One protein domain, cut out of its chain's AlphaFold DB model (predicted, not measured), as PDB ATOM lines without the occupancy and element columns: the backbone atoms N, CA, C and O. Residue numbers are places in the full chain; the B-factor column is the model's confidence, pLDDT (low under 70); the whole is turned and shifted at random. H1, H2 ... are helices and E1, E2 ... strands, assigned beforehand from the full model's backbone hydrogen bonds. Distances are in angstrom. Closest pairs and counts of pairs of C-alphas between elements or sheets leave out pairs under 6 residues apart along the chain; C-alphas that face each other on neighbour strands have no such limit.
ATOM      1  N   GLN A 109     -50.874   0.565  39.211       89.62
ATOM      2  CA  GLN A 109     -50.437   1.577  38.248       89.62
ATOM      3  C   GLN A 109     -49.770   2.806  38.892       89.62
ATOM      4  O   GLN A 109     -49.132   3.589  38.186       89.62
ATOM      5  N   PHE A 110     -49.907   2.989  40.210       89.94
ATOM      6  CA  PHE A 110     -49.218   4.037  40.968       89.94
ATOM      7  C   PHE A 110     -47.857   3.585  41.506       89.94
ATOM      8  O   PHE A 110     -47.145   4.390  42.100       89.94
ATOM      9  N   GLN A 111     -47.477   2.321  41.301       88.81
ATOM     10  CA  GLN A 111     -46.253   1.737  41.836       88.81
ATOM     11  C   GLN A 111     -45.206   1.549  40.725       88.81
ATOM     12  O   GLN A 111     -45.309   0.622  39.919       88.81
ATOM     13  N   PRO A 112     -44.147   2.384  40.674       90.31
ATOM     14  CA  PRO A 112     -43.077   2.280  39.675       90.31
ATOM     15  C   PRO A 112     -42.454   0.883  39.559       90.31
ATOM     16  O   PRO A 112     -42.078   0.455  38.467       90.31
ATOM     17  N   ILE A 113     -42.356   0.162  40.679       90.56
ATOM     18  CA  ILE A 113     -41.732  -1.161  40.744       90.56
ATOM     19  C   ILE A 113     -42.468  -2.207  39.894       90.56
ATOM     20  O   ILE A 113     -41.818  -3.087  39.334       90.56
ATOM     21  N   GLU A 114     -43.781  -2.071  39.689       93.25
ATOM     22  CA  GLU A 114     -44.558  -2.980  38.838       93.25
ATOM     23  C   GLU A 114     -44.111  -2.918  37.373       93.25
ATOM     24  O   GLU A 114     -43.988  -3.942  36.694       93.25
ATOM     25  N   LEU A 115     -43.772  -1.721  36.881       94.62
ATOM     26  CA  LEU A 115     -43.255  -1.525  35.524       94.62
ATOM     27  C   LEU A 115     -41.824  -2.052  35.379       94.62
ATOM     28  O   LEU A 115     -41.475  -2.622  34.340       94.62
ATOM     29  N   VAL A 116     -41.011  -1.918  36.430       96.19
ATOM     30  CA  VAL A 116     -39.671  -2.519  36.487       96.19
ATOM     31  C   VAL A 116     -39.780  -4.044  36.439       96.19
ATOM     32  O   VAL A 116     -39.126  -4.685  35.614       96.19
ATOM     33  N   TRP A 117     -40.659  -4.639  37.244       96.19
ATOM     34  CA  TRP A 117     -40.894  -6.080  37.226       96.19
ATOM     35  C   TRP A 117     -41.470  -6.566  35.903       96.19
ATOM     36  O   TRP A 117     -41.072  -7.630  35.434       96.19
ATOM     37  N   ALA A 118     -42.373  -5.820  35.267       96.38
ATOM     38  CA  ALA A 118     -42.876  -6.162  33.939       96.38
ATOM     39  C   ALA A 118     -41.738  -6.225  32.905       96.38
ATOM     40  O   ALA A 118     -41.667  -7.174  32.118       96.38
ATOM     41  N   TYR A 119     -40.811  -5.263  32.945       96.62
ATOM     42  CA  TYR A 119     -39.621  -5.245  32.095       96.62
ATOM     43  C   TYR A 119     -38.709  -6.458  32.344       96.62
ATOM     44  O   TYR A 119     -38.363  -7.176  31.401       96.62
ATOM     45  N   VAL A 120     -38.393  -6.751  33.609       97.25
ATOM     46  CA  VAL A 120     -37.546  -7.894  33.998       97.25
ATOM     47  C   VAL A 120     -38.201  -9.228  33.639       97.25
ATOM     48  O   VAL A 120     -37.573 -10.079  33.011       97.25
ATOM     49  N   LYS A 121     -39.484  -9.416  33.972       95.62
ATOM     50  CA  LYS A 121     -40.233 -10.642  33.656       95.62
ATOM     51  C   LYS A 121     -40.297 -10.887  32.154       95.62
ATOM     52  O   LYS A 121     -40.173 -12.030  31.725       95.62
ATOM     53  N   ARG A 122     -40.434  -9.833  31.345       96.94
ATOM     54  CA  ARG A 122     -40.401  -9.952  29.883       96.94
ATOM     55  C   ARG A 122     -39.055 -10.479  29.385       96.94
ATOM     56  O   ARG A 122     -39.046 -11.335  28.501       96.94
ATOM     57  N   TYR A 123     -37.942 -10.010  29.953       96.44
ATOM     58  CA  TYR A 123     -36.619 -10.558  29.642       96.44
ATOM     59  C   TYR A 123     -36.543 -12.043  30.009       96.44
ATOM     60  O   TYR A 123     -36.282 -12.869  29.137       96.44
ATOM     61  N   VAL A 124     -36.871 -12.397  31.255       95.75
ATOM     62  CA  VAL A 124     -36.838 -13.789  31.737       95.75
ATOM     63  C   VAL A 124     -37.700 -14.704  30.859       95.75
ATOM     64  O   VAL A 124     -37.237 -15.755  30.425       95.75
ATOM     65  N   ALA A 125     -38.920 -14.280  30.524       95.06
ATOM     66  CA  ALA A 125     -39.826 -15.033  29.661       95.06
ATOM     67  C   ALA A 125     -39.260 -15.237  28.246       95.06
ATOM     68  O   ALA A 125     -39.432 -16.305  27.665       95.06
ATOM     69  N   SER A 126     -38.543 -14.249  27.696       94.81
ATOM     70  CA  SER A 126     -37.896 -14.373  26.380       94.81
ATOM     71  C   SER A 126     -36.755 -15.393  26.352       94.81
ATOM     72  O   SER A 126     -36.428 -15.915  25.289       94.81
ATOM     73  N   GLN A 127     -36.167 -15.688  27.514       93.00
ATOM     74  CA  GLN A 127     -35.083 -16.658  27.681       93.00
ATOM     75  C   GLN A 127     -35.584 -18.029  28.163       93.00
ATOM     76  O   GLN A 127     -34.775 -18.919  28.431       93.00
ATOM     77  N   PHE A 128     -36.903 -18.205  28.291       88.75
ATOM     78  CA  PHE A 128     -37.491 -19.404  28.871       88.75
ATOM     79  C   PHE A 128     -37.125 -20.669  28.086       88.75
ATOM     80  O   PHE A 128     -37.211 -20.725  26.857       88.75
ATOM     81  N   LYS A 129     -36.762 -21.716  28.830       91.25
ATOM     82  CA  LYS A 129     -36.500 -23.063  28.322       91.25
ATOM     83  C   LYS A 129     -37.177 -24.075  29.239       91.25
ATOM     84  O   LYS A 129     -37.217 -23.891  30.455       91.25
ATOM     85  N   LEU A 130     -37.705 -25.149  28.652       91.56
ATOM     86  CA  LEU A 130     -38.313 -26.236  29.414       91.56
ATOM     87  C   LEU A 130     -37.265 -26.865  30.348       91.56
ATOM     88  O   LEU A 130     -36.151 -27.148  29.913       91.56
ATOM     89  N   GLY A 131     -37.629 -27.082  31.613       90.19
ATOM     90  CA  GLY A 131     -36.725 -27.645  32.622       90.19
ATOM     91  C   GLY A 131     -35.785 -26.635  33.289       90.19
ATOM     92  O   GLY A 131     -34.831 -27.059  33.932       90.19
ATOM     93  N   CYS A 132     -36.041 -25.327  33.154       91.19
ATOM     94  CA  CYS A 132     -35.276 -24.278  33.834       91.19
ATOM     95  C   CYS A 132     -35.233 -24.509  35.354       91.19
ATOM     96  O   CYS A 132     -36.272 -24.595  36.013       91.19
ATOM     97  N   SER A 133     -34.026 -24.598  35.905       94.19
ATOM     98  CA  SER A 133     -33.801 -24.738  37.341       94.19
ATOM     99  C   SER A 133     -33.977 -23.407  38.080       94.19
ATOM    100  O   SER A 133     -33.848 -22.326  37.507       94.19
ATOM    101  N   MET A 134     -34.178 -23.464  39.400       95.44
ATOM    102  CA  MET A 134     -34.235 -22.257  40.239       95.44
ATOM    103  C   MET A 134     -32.943 -21.427  40.190       95.44
ATOM    104  O   MET A 134     -32.994 -20.200  40.286       95.44
ATOM    105  N   SER A 135     -31.783 -22.072  40.020       96.00
ATOM    106  CA  SER A 135     -30.499 -21.369  39.896       96.00
ATOM    107  C   SER A 135     -30.408 -20.594  38.583       96.00
ATOM    108  O   SER A 135     -29.971 -19.442  38.575       96.00
ATOM    109  N   GLU A 136     -30.846 -21.201  37.480       95.38
ATOM    110  CA  GLU A 136     -30.901 -20.537  36.176       95.38
ATOM    111  C   GLU A 136     -31.926 -19.406  36.183       95.38
ATOM    112  O   GLU A 136     -31.612 -18.305  35.739       95.38
ATOM    113  N   LEU A 137     -33.110 -19.628  36.763       95.31
ATOM    114  CA  LEU A 137     -34.127 -18.591  36.908       95.31
ATOM    115  C   LEU A 137     -33.584 -17.383  37.678       95.31
ATOM    116  O   LEU A 137     -33.721 -16.254  37.213       95.31
ATOM    117  N   LYS A 138     -32.894 -17.611  38.804       96.50
ATOM    118  CA  LYS A 138     -32.228 -16.544  39.562       96.50
ATOM    119  C   LYS A 138     -31.230 -15.777  38.694       96.50
ATOM    120  O   LYS A 138     -31.208 -14.548  38.738       96.50
ATOM    121  N   GLN A 139     -30.413 -16.474  37.906       96.12
ATOM    122  CA  GLN A 139     -29.439 -15.832  37.026       96.12
ATOM    123  C   GLN A 139     -30.113 -15.013  35.918       96.12
ATOM    124  O   GLN A 139     -29.708 -13.875  35.689       96.12
ATOM    125  N   LEU A 140     -31.176 -15.532  35.300       96.31
ATOM    126  CA  LEU A 140     -31.973 -14.807  34.310       96.31
ATOM    127  C   LEU A 140     -32.641 -13.568  34.916       96.31
ATOM    128  O   LEU A 140     -32.685 -12.521  34.276       96.31
ATOM    129  N   THR A 141     -33.138 -13.650  36.152       96.94
ATOM    130  CA  THR A 141     -33.690 -12.490  36.865       96.94
ATOM    131  C   THR A 141     -32.614 -11.438  37.113       96.94
ATOM    132  O   THR A 141     -32.842 -10.265  36.822       96.94
ATOM    133  N   LEU A 142     -31.425 -11.838  37.587       97.38
ATOM    134  CA  LEU A 142     -30.292 -10.924  37.768       97.38
ATOM    135  C   LEU A 142     -29.883 -10.273  36.443       97.38
ATOM    136  O   LEU A 142     -29.695  -9.064  36.405       97.38
ATOM    137  N   GLN A 143     -29.814 -11.037  35.354       97.19
ATOM    138  CA  GLN A 143     -29.554 -10.494  34.020       97.19
ATOM    139  C   GLN A 143     -30.660  -9.533  33.579       97.19
ATOM    140  O   GLN A 143     -30.371  -8.465  33.056       97.19
ATOM    141  N   GLY A 144     -31.924  -9.840  33.872       97.00
ATOM    142  CA  GLY A 144     -33.043  -8.937  33.618       97.00
ATOM    143  C   GLY A 144     -32.890  -7.580  34.318       97.00
ATOM    144  O   GLY A 144     -33.193  -6.550  33.714       97.00
ATOM    145  N   PHE A 145     -32.378  -7.562  35.551       97.88
ATOM    146  CA  PHE A 145     -32.118  -6.329  36.301       97.88
ATOM    147  C   PHE A 145     -30.832  -5.615  35.889       97.88
ATOM    148  O   PHE A 145     -30.845  -4.403  35.719       97.88
ATOM    149  N   TYR A 146     -29.726  -6.338  35.745       97.56
ATOM    150  CA  TYR A 146     -28.383  -5.752  35.644       97.56
ATOM    151  C   TYR A 146     -27.791  -5.794  34.235       97.56
ATOM    152  O   TYR A 146     -26.709  -5.260  34.005       97.56
ATOM    153  N   GLY A 147     -28.500  -6.410  33.296       96.81
ATOM    154  CA  GLY A 147     -28.026  -6.663  31.947       96.81
ATOM    155  C   GLY A 147     -27.347  -8.024  31.801       96.81
ATOM    156  O   GLY A 147     -26.921  -8.647  32.776       96.81
ATOM    157  N   ASP A 148     -27.246  -8.493  30.559       95.12
ATOM    158  CA  ASP A 148     -26.555  -9.742  30.208       95.12
ATOM    159  C   ASP A 148     -25.167  -9.531  29.593       95.12
ATOM    160  O   ASP A 148     -24.468 -10.499  29.292       95.12
ATOM    161  N   GLY A 149     -24.748  -8.271  29.449       91.38
ATOM    162  CA  GLY A 149     -23.472  -7.896  28.842       91.38
ATOM    163  C   GLY A 149     -23.460  -7.962  27.312       91.38
ATOM    164  O   GLY A 149     -22.406  -7.726  26.725       91.38
ATOM    165  N   ASP A 150     -24.595  -8.254  26.670       90.19
ATOM    166  CA  ASP A 150     -24.736  -8.299  25.213       90.19
ATOM    167  C   ASP A 150     -25.922  -7.430  24.758       90.19
ATOM    168  O   ASP A 150     -25.773  -6.233  24.508       90.19
ATOM    169  N   LYS A 151     -27.122  -8.011  24.672       88.75
ATOM    170  CA  LYS A 151     -28.294  -7.372  24.047       88.75
ATOM    171  C   LYS A 151     -29.223  -6.712  25.046       88.75
ATOM    172  O   LYS A 151     -30.002  -5.836  24.662       88.75
ATOM    173  N   HIS A 152     -29.180  -7.138  26.302       94.88
ATOM    174  CA  HIS A 152     -30.037  -6.608  27.346       94.88
ATOM    175  C   HIS A 152     -29.222  -5.725  28.279       94.88
ATOM    176  O   HIS A 152     -28.326  -6.190  28.978       94.88
ATOM    177  N   ILE A 153     -29.545  -4.434  28.285       95.88
ATOM    178  CA  ILE A 153     -28.836  -3.420  29.077       95.88
ATOM    179  C   ILE A 153     -29.239  -3.423  30.561       95.88
ATOM    180  O   ILE A 153     -28.548  -2.832  31.385       95.88
ATOM    181  N   GLY A 154     -30.343  -4.088  30.913       96.62
ATOM    182  CA  GLY A 154     -30.881  -4.067  32.268       96.62
ATOM    183  C   GLY A 154     -31.658  -2.791  32.600       96.62
ATOM    184  O   GLY A 154     -32.002  -1.974  31.744       96.62
ATOM    185  N   VAL A 155     -31.968  -2.644  33.881       97.31
ATOM    186  CA  VAL A 155     -32.680  -1.512  34.469       97.31
ATOM    187  C   VAL A 155     -31.683  -0.374  34.684       97.31
ATOM    188  O   VAL A 155     -30.853  -0.411  35.590       97.31
ATOM    189  N   THR A 156     -31.758   0.650  33.839       96.50
ATOM    190  CA  THR A 156     -30.867   1.818  33.897       96.50
ATOM    191  C   THR A 156     -31.510   2.994  34.631       96.50
ATOM    192  O   THR A 156     -32.729   3.054  34.789       96.50
ATOM    193  N   SER A 157     -30.700   3.984  35.024       95.19
ATOM    194  CA  SER A 157     -31.217   5.229  35.619       95.19
ATOM    195  C   SER A 157     -32.188   5.952  34.676       95.19
ATOM    196  O   SER A 157     -33.268   6.352  35.099       95.19
ATOM    197  N   ASP A 158     -31.864   6.031  33.381       96.38
ATOM    198  CA  ASP A 158     -32.739   6.635  32.368       96.38
ATOM    199  C   ASP A 158     -34.069   5.888  32.217       96.38
ATOM    200  O   ASP A 158     -35.113   6.499  31.985       96.38
ATOM    201  N   PHE A 159     -34.049   4.557  32.335       96.25
ATOM    202  CA  PHE A 159     -35.271   3.761  32.343       96.25
ATOM    203  C   PHE A 159     -36.115   4.063  33.586       96.25
ATOM    204  O   PHE A 159     -37.313   4.304  33.452       96.25
ATOM    205  N   ILE A 160     -35.499   4.121  34.771       95.81
ATOM    206  CA  ILE A 160     -36.197   4.458  36.020       95.81
ATOM    207  C   ILE A 160     -36.829   5.852  35.952       95.81
ATOM    208  O   ILE A 160     -37.984   6.002  36.342       95.81
ATOM    209  N   LEU A 161     -36.137   6.851  35.395       94.94
ATOM    210  CA  LEU A 161     -36.704   8.190  35.206       94.94
ATOM    211  C   LEU A 161     -37.968   8.154  34.338       94.94
ATOM    212  O   LEU A 161     -38.994   8.701  34.731       94.94
ATOM    213  N   LYS A 162     -37.942   7.426  33.217       96.12
ATOM    214  CA  LYS A 162     -39.121   7.255  32.349       96.12
ATOM    215  C   LYS A 162     -40.268   6.526  33.045       96.12
ATOM    216  O   LYS A 162     -41.431   6.842  32.808       96.12
ATOM    217  N   VAL A 163     -39.955   5.541  33.885       95.38
ATOM    218  CA  VAL A 163     -40.954   4.829  34.694       95.38
ATOM    219  C   VAL A 163     -41.617   5.788  35.687       95.38
ATOM    220  O   VAL A 163     -42.843   5.809  35.777       95.38
ATOM    221  N   ILE A 164     -40.835   6.615  36.385       92.75
ATOM    222  CA  ILE A 164     -41.355   7.623  37.320       92.75
ATOM    223  C   ILE A 164     -42.241   8.635  36.581       92.75
ATOM    224  O   ILE A 164     -43.375   8.871  36.996       92.75
ATOM    225  N   GLU A 165     -41.772   9.174  35.453       94.50
ATOM    226  CA  GLU A 165     -42.542  10.105  34.616       94.50
ATOM    227  C   GLU A 165     -43.871   9.497  34.147       94.50
ATOM    228  O   GLU A 165     -44.912  10.158  34.185       94.50
ATOM    229  N   HIS A 166     -43.858   8.223  33.742       95.31
ATOM    230  CA  HIS A 166     -45.069   7.507  33.354       95.31
ATOM    231  C   HIS A 166     -46.069   7.429  34.512       95.31
ATOM    232  O   HIS A 166     -47.232   7.798  34.338       95.31
ATOM    233  N   VAL A 167     -45.619   6.991  35.691       93.38
ATOM    234  CA  VAL A 167     -46.468   6.864  36.885       93.38
ATOM    235  C   VAL A 167     -47.029   8.222  37.312       93.38
ATOM    236  O   VAL A 167     -48.227   8.330  37.570       93.38
ATOM    237  N   HIS A 168     -46.221   9.286  37.288       93.38
ATOM    238  CA  HIS A 168     -46.696  10.652  37.534       93.38
ATOM    239  C   HIS A 168     -47.792  11.053  36.537       93.38
ATOM    240  O   HIS A 168     -48.810  11.622  36.925       93.38
ATOM    241  N   GLY A 169     -47.620  10.728  35.253       95.06
ATOM    242  CA  GLY A 169     -48.631  10.968  34.224       95.06
ATOM    243  C   GLY A 169     -49.947  10.229  34.482       95.06
ATOM    244  O   GLY A 169     -51.020  10.785  34.238       95.06
ATOM    245  N   VAL A 170     -49.880   8.999  35.000       94.50
ATOM    246  CA  VAL A 170     -51.063   8.234  35.416       94.50
ATOM    247  C   VAL A 170     -51.740   8.908  36.611       94.50
ATOM    248  O   VAL A 170     -52.930   9.200  36.529       94.50
ATOM    249  N   ILE A 171     -51.000   9.239  37.672       92.50
ATOM    250  CA  ILE A 171     -51.547   9.883  38.881       92.50
ATOM    251  C   ILE A 171     -52.186  11.240  38.551       92.50
ATOM    252  O   ILE A 171     -53.306  11.520  38.970       92.50
ATOM    253  N   ASN A 172     -51.530  12.058  37.725       94.31
ATOM    254  CA  ASN A 172     -52.062  13.353  37.288       94.31
ATOM    255  C   ASN A 172     -53.395  13.231  36.538       94.31
ATOM    256  O   ASN A 172     -54.223  14.139  36.603       94.31
ATOM    257  N   ARG A 173     -53.626  12.118  35.831       94.69
ATOM    258  CA  ARG A 173     -54.915  11.860  35.182       94.69
ATOM    259  C   ARG A 173     -56.021  11.650  36.214       94.69
ATOM    260  O   ARG A 173     -57.070  12.264  36.077       94.69
ATOM    261  N   TYR A 174     -55.749  10.871  37.261       92.88
ATOM    262  CA  TYR A 174     -56.689  10.666  38.363       92.88
ATOM    263  C   TYR A 174     -56.985  11.969  39.108       92.88
ATOM    264  O   TYR A 174     -58.149  12.291  39.307       92.88
ATOM    265  N   ILE A 175     -55.958  12.765  39.429       91.62
ATOM    266  CA  ILE A 175     -56.133  14.089  40.059       91.62
ATOM    267  C   ILE A 175     -57.075  14.970  39.231       91.62
ATOM    268  O   ILE A 175     -57.937  15.645  39.781       91.62
ATOM    269  N   LYS A 176     -56.924  14.958  37.902       92.94
ATOM    270  CA  LYS A 176     -57.748  15.760  36.992       92.94
ATOM    271  C   LYS A 176     -59.207  15.295  36.923       92.94
ATOM    272  O   LYS A 176     -60.090  16.111  36.667       92.94
ATOM    273  N   GLU A 177     -59.445  13.996  37.058       92.69
ATOM    274  CA  GLU A 177     -60.783  13.390  37.007       92.69
ATOM    275  C   GLU A 177     -61.519  13.484  38.353       92.69
ATOM    276  O   GLU A 177     -62.743  13.354  38.395       92.69
ATOM    277  N   ASP A 178     -60.792  13.752  39.437       90.69
ATOM    278  CA  ASP A 178     -61.328  13.824  40.789       90.69
ATOM    279  C   ASP A 178     -62.093  15.138  41.063       90.69
ATOM    280  O   ASP A 178     -61.726  16.242  40.645       90.69
ATOM    281  N   VAL A 179     -63.199  15.021  41.799       90.50
ATOM    282  CA  VAL A 179     -64.084  16.146  42.133       90.50
ATOM    283  C   VAL A 179     -63.510  17.066  43.216       90.50
ATOM    284  O   VAL A 179     -63.835  18.255  43.245       90.50
ATOM    285  N   GLN A 180     -62.652  16.535  44.085       90.06
ATOM    286  CA  GLN A 180     -62.037  17.198  45.234       90.06
ATOM    287  C   GLN A 180     -60.572  17.575  44.996       90.06
ATOM    288  O   GLN A 180     -60.045  18.391  45.746       90.06
ATOM    289  N   LEU A 181     -59.909  17.050  43.966       90.44
ATOM    290  CA  LEU A 181     -58.504  17.364  43.683       90.44
ATOM    291  C   LEU A 181     -58.333  18.279  42.459       90.44
ATOM    292  O   LEU A 181     -59.217  18.411  41.610       90.44
ATOM    293  N   ASP A 182     -57.201  18.978  42.403       91.25
ATOM    294  CA  ASP A 182     -56.738  19.781  41.266       91.25
ATOM    295  C   ASP A 182     -55.200  19.822  41.214       91.25
ATOM    296  O   ASP A 182     -54.510  19.409  42.153       91.25
ATOM    297  N   GLY A 183     -54.652  20.380  40.136       91.50
ATOM    298  CA  GLY A 183     -53.216  20.580  39.957       91.50
ATOM    299  C   GLY A 183     -52.490  19.345  39.417       91.50
ATOM    300  O   GLY A 183     -52.929  18.725  38.448       91.50
ATOM    301  N   THR A 184     -51.330  19.032  39.999       90.94
ATOM    302  CA  THR A 184     -50.495  17.868  39.646       90.94
ATOM    303  C   THR A 184     -49.957  17.196  40.906       90.94
ATOM    304  O   THR A 184     -50.023  17.768  41.984       90.94
ATOM    305  N   ILE A 185     -49.363  16.011  40.789       86.75
ATOM    306  CA  ILE A 185     -48.732  15.300  41.906       86.75
ATOM    307  C   ILE A 185     -47.651  16.143  42.604       86.75
ATOM    308  O   ILE A 185     -47.541  16.113  43.824       86.75
ATOM    309  N   ASP A 186     -46.915  16.969  41.853       86.12
ATOM    310  CA  ASP A 186     -45.896  17.872  42.406       86.12
ATOM    311  C   ASP A 186     -46.498  19.124  43.068       86.12
ATOM    312  O   ASP A 186     -45.823  19.830  43.821       86.12
ATOM    313  N   LYS A 187     -47.753  19.453  42.739       90.00
ATOM    314  CA  LYS A 187     -48.475  20.654  43.181       90.00
ATOM    315  C   LYS A 187     -49.952  20.330  43.387       90.00
ATOM    316  O   LYS A 187     -50.814  20.868  42.688       90.00
ATOM    317  N   LEU A 188     -50.219  19.410  44.311       88.50
ATOM    318  CA  LEU A 188     -51.569  18.929  44.572       88.50
ATOM    319  C   LEU A 188     -52.375  20.012  45.287       88.50
ATOM    320  O   LEU A 188     -51.909  20.603  46.263       88.50
ATOM    321  N   ILE A 189     -53.592  20.251  44.813       88.12
ATOM    322  CA  ILE A 189     -54.533  21.184  45.426       88.12
ATOM    323  C   ILE A 189     -55.762  20.392  45.856       88.12
ATOM    324  O   ILE A 189     -56.394  19.730  45.040       88.12
ATOM    325  N   VAL A 190     -56.113  20.486  47.137       87.81
ATOM    326  CA  VAL A 190     -57.357  19.925  47.672       87.81
ATOM    327  C   VAL A 190     -58.414  21.025  47.665       87.81
ATOM    328  O   VAL A 190     -58.255  22.061  48.317       87.81
ATOM    329  N   LYS A 191     -59.481  20.827  46.896       84.75
ATOM    330  CA  LYS A 191     -60.639  21.720  46.854       84.75
ATOM    331  C   LYS A 191     -61.395  21.597  48.182       84.75
ATOM    332  O   LYS A 191     -61.568  20.488  48.684       84.75
TER     333      LYS A 191
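Overview. This is residues 109 to 191 of the 233 residues of the protein "Hypothetical protein" of Rotaria sp. Silwood1 (UniProt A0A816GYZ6). The domain is a rod of helices: H1 lies nearest the mean of the C-alphas, H2 crosses its later part toward one end, and long H3 runs from beside its first residues toward the other end. There a small hairpin, E1 and E2, packs on residues 168 to 176 of H3, mainly through E1. The printed part has 83 residues, in the order H1, H2, H3, E1, E2, mostly helix, with one antiparallel sheet, E1 - E2. It is only just loose, close to extended, with a radius of gyration of the C-alphas of 17.7 A and spans of 56, 24 and 15 A.

Arrangement. H1, residues 112 to 126, touches H2, residues 134 to 146, with residues 119 to 124 alone, at a steep tilt of 56 degrees, opposite ways; the closest C-alphas, of Val 120 and Gly 144, are 4.6 A apart. With residues 112 to 116 alone H1 touches residues 160 to 167 of H3, residues 157 to 177, at a steep tilt of 54 degrees, opposite ways; the closest C-alphas, of Pro 112 and Val 163, are 6.0 A apart. H2 and H3 are apart. In each helix every O i to N i+4 pair is within hydrogen-bond range. The closest C-alphas of H3 and E1, residues 181 to 184, are those of Asn 172 and Thr 184, 5.3 A. E1 and E2, residues 187 to 190, form an antiparallel hairpin, with N 182 and O 189 at 2.9 A.

Along the chain. H1 begins at C-alpha 112 (-43.077, 2.280, 39.675) and spans 21.9 A, H2 18.1 A, H3 30.7 A, E1 9.0 A and E2 10.0 A. E2 ends at C-alpha 190 (-57.357, 19.925, 47.672).

Size, cuts and confidence. The C-alphas of Gly 131 and Lys 191 are the two farthest apart, 56.7 A. Residues 130 to 135 stand free. The printed part has no cut, no link is long, and no printed residue is under 70 in pLDDT.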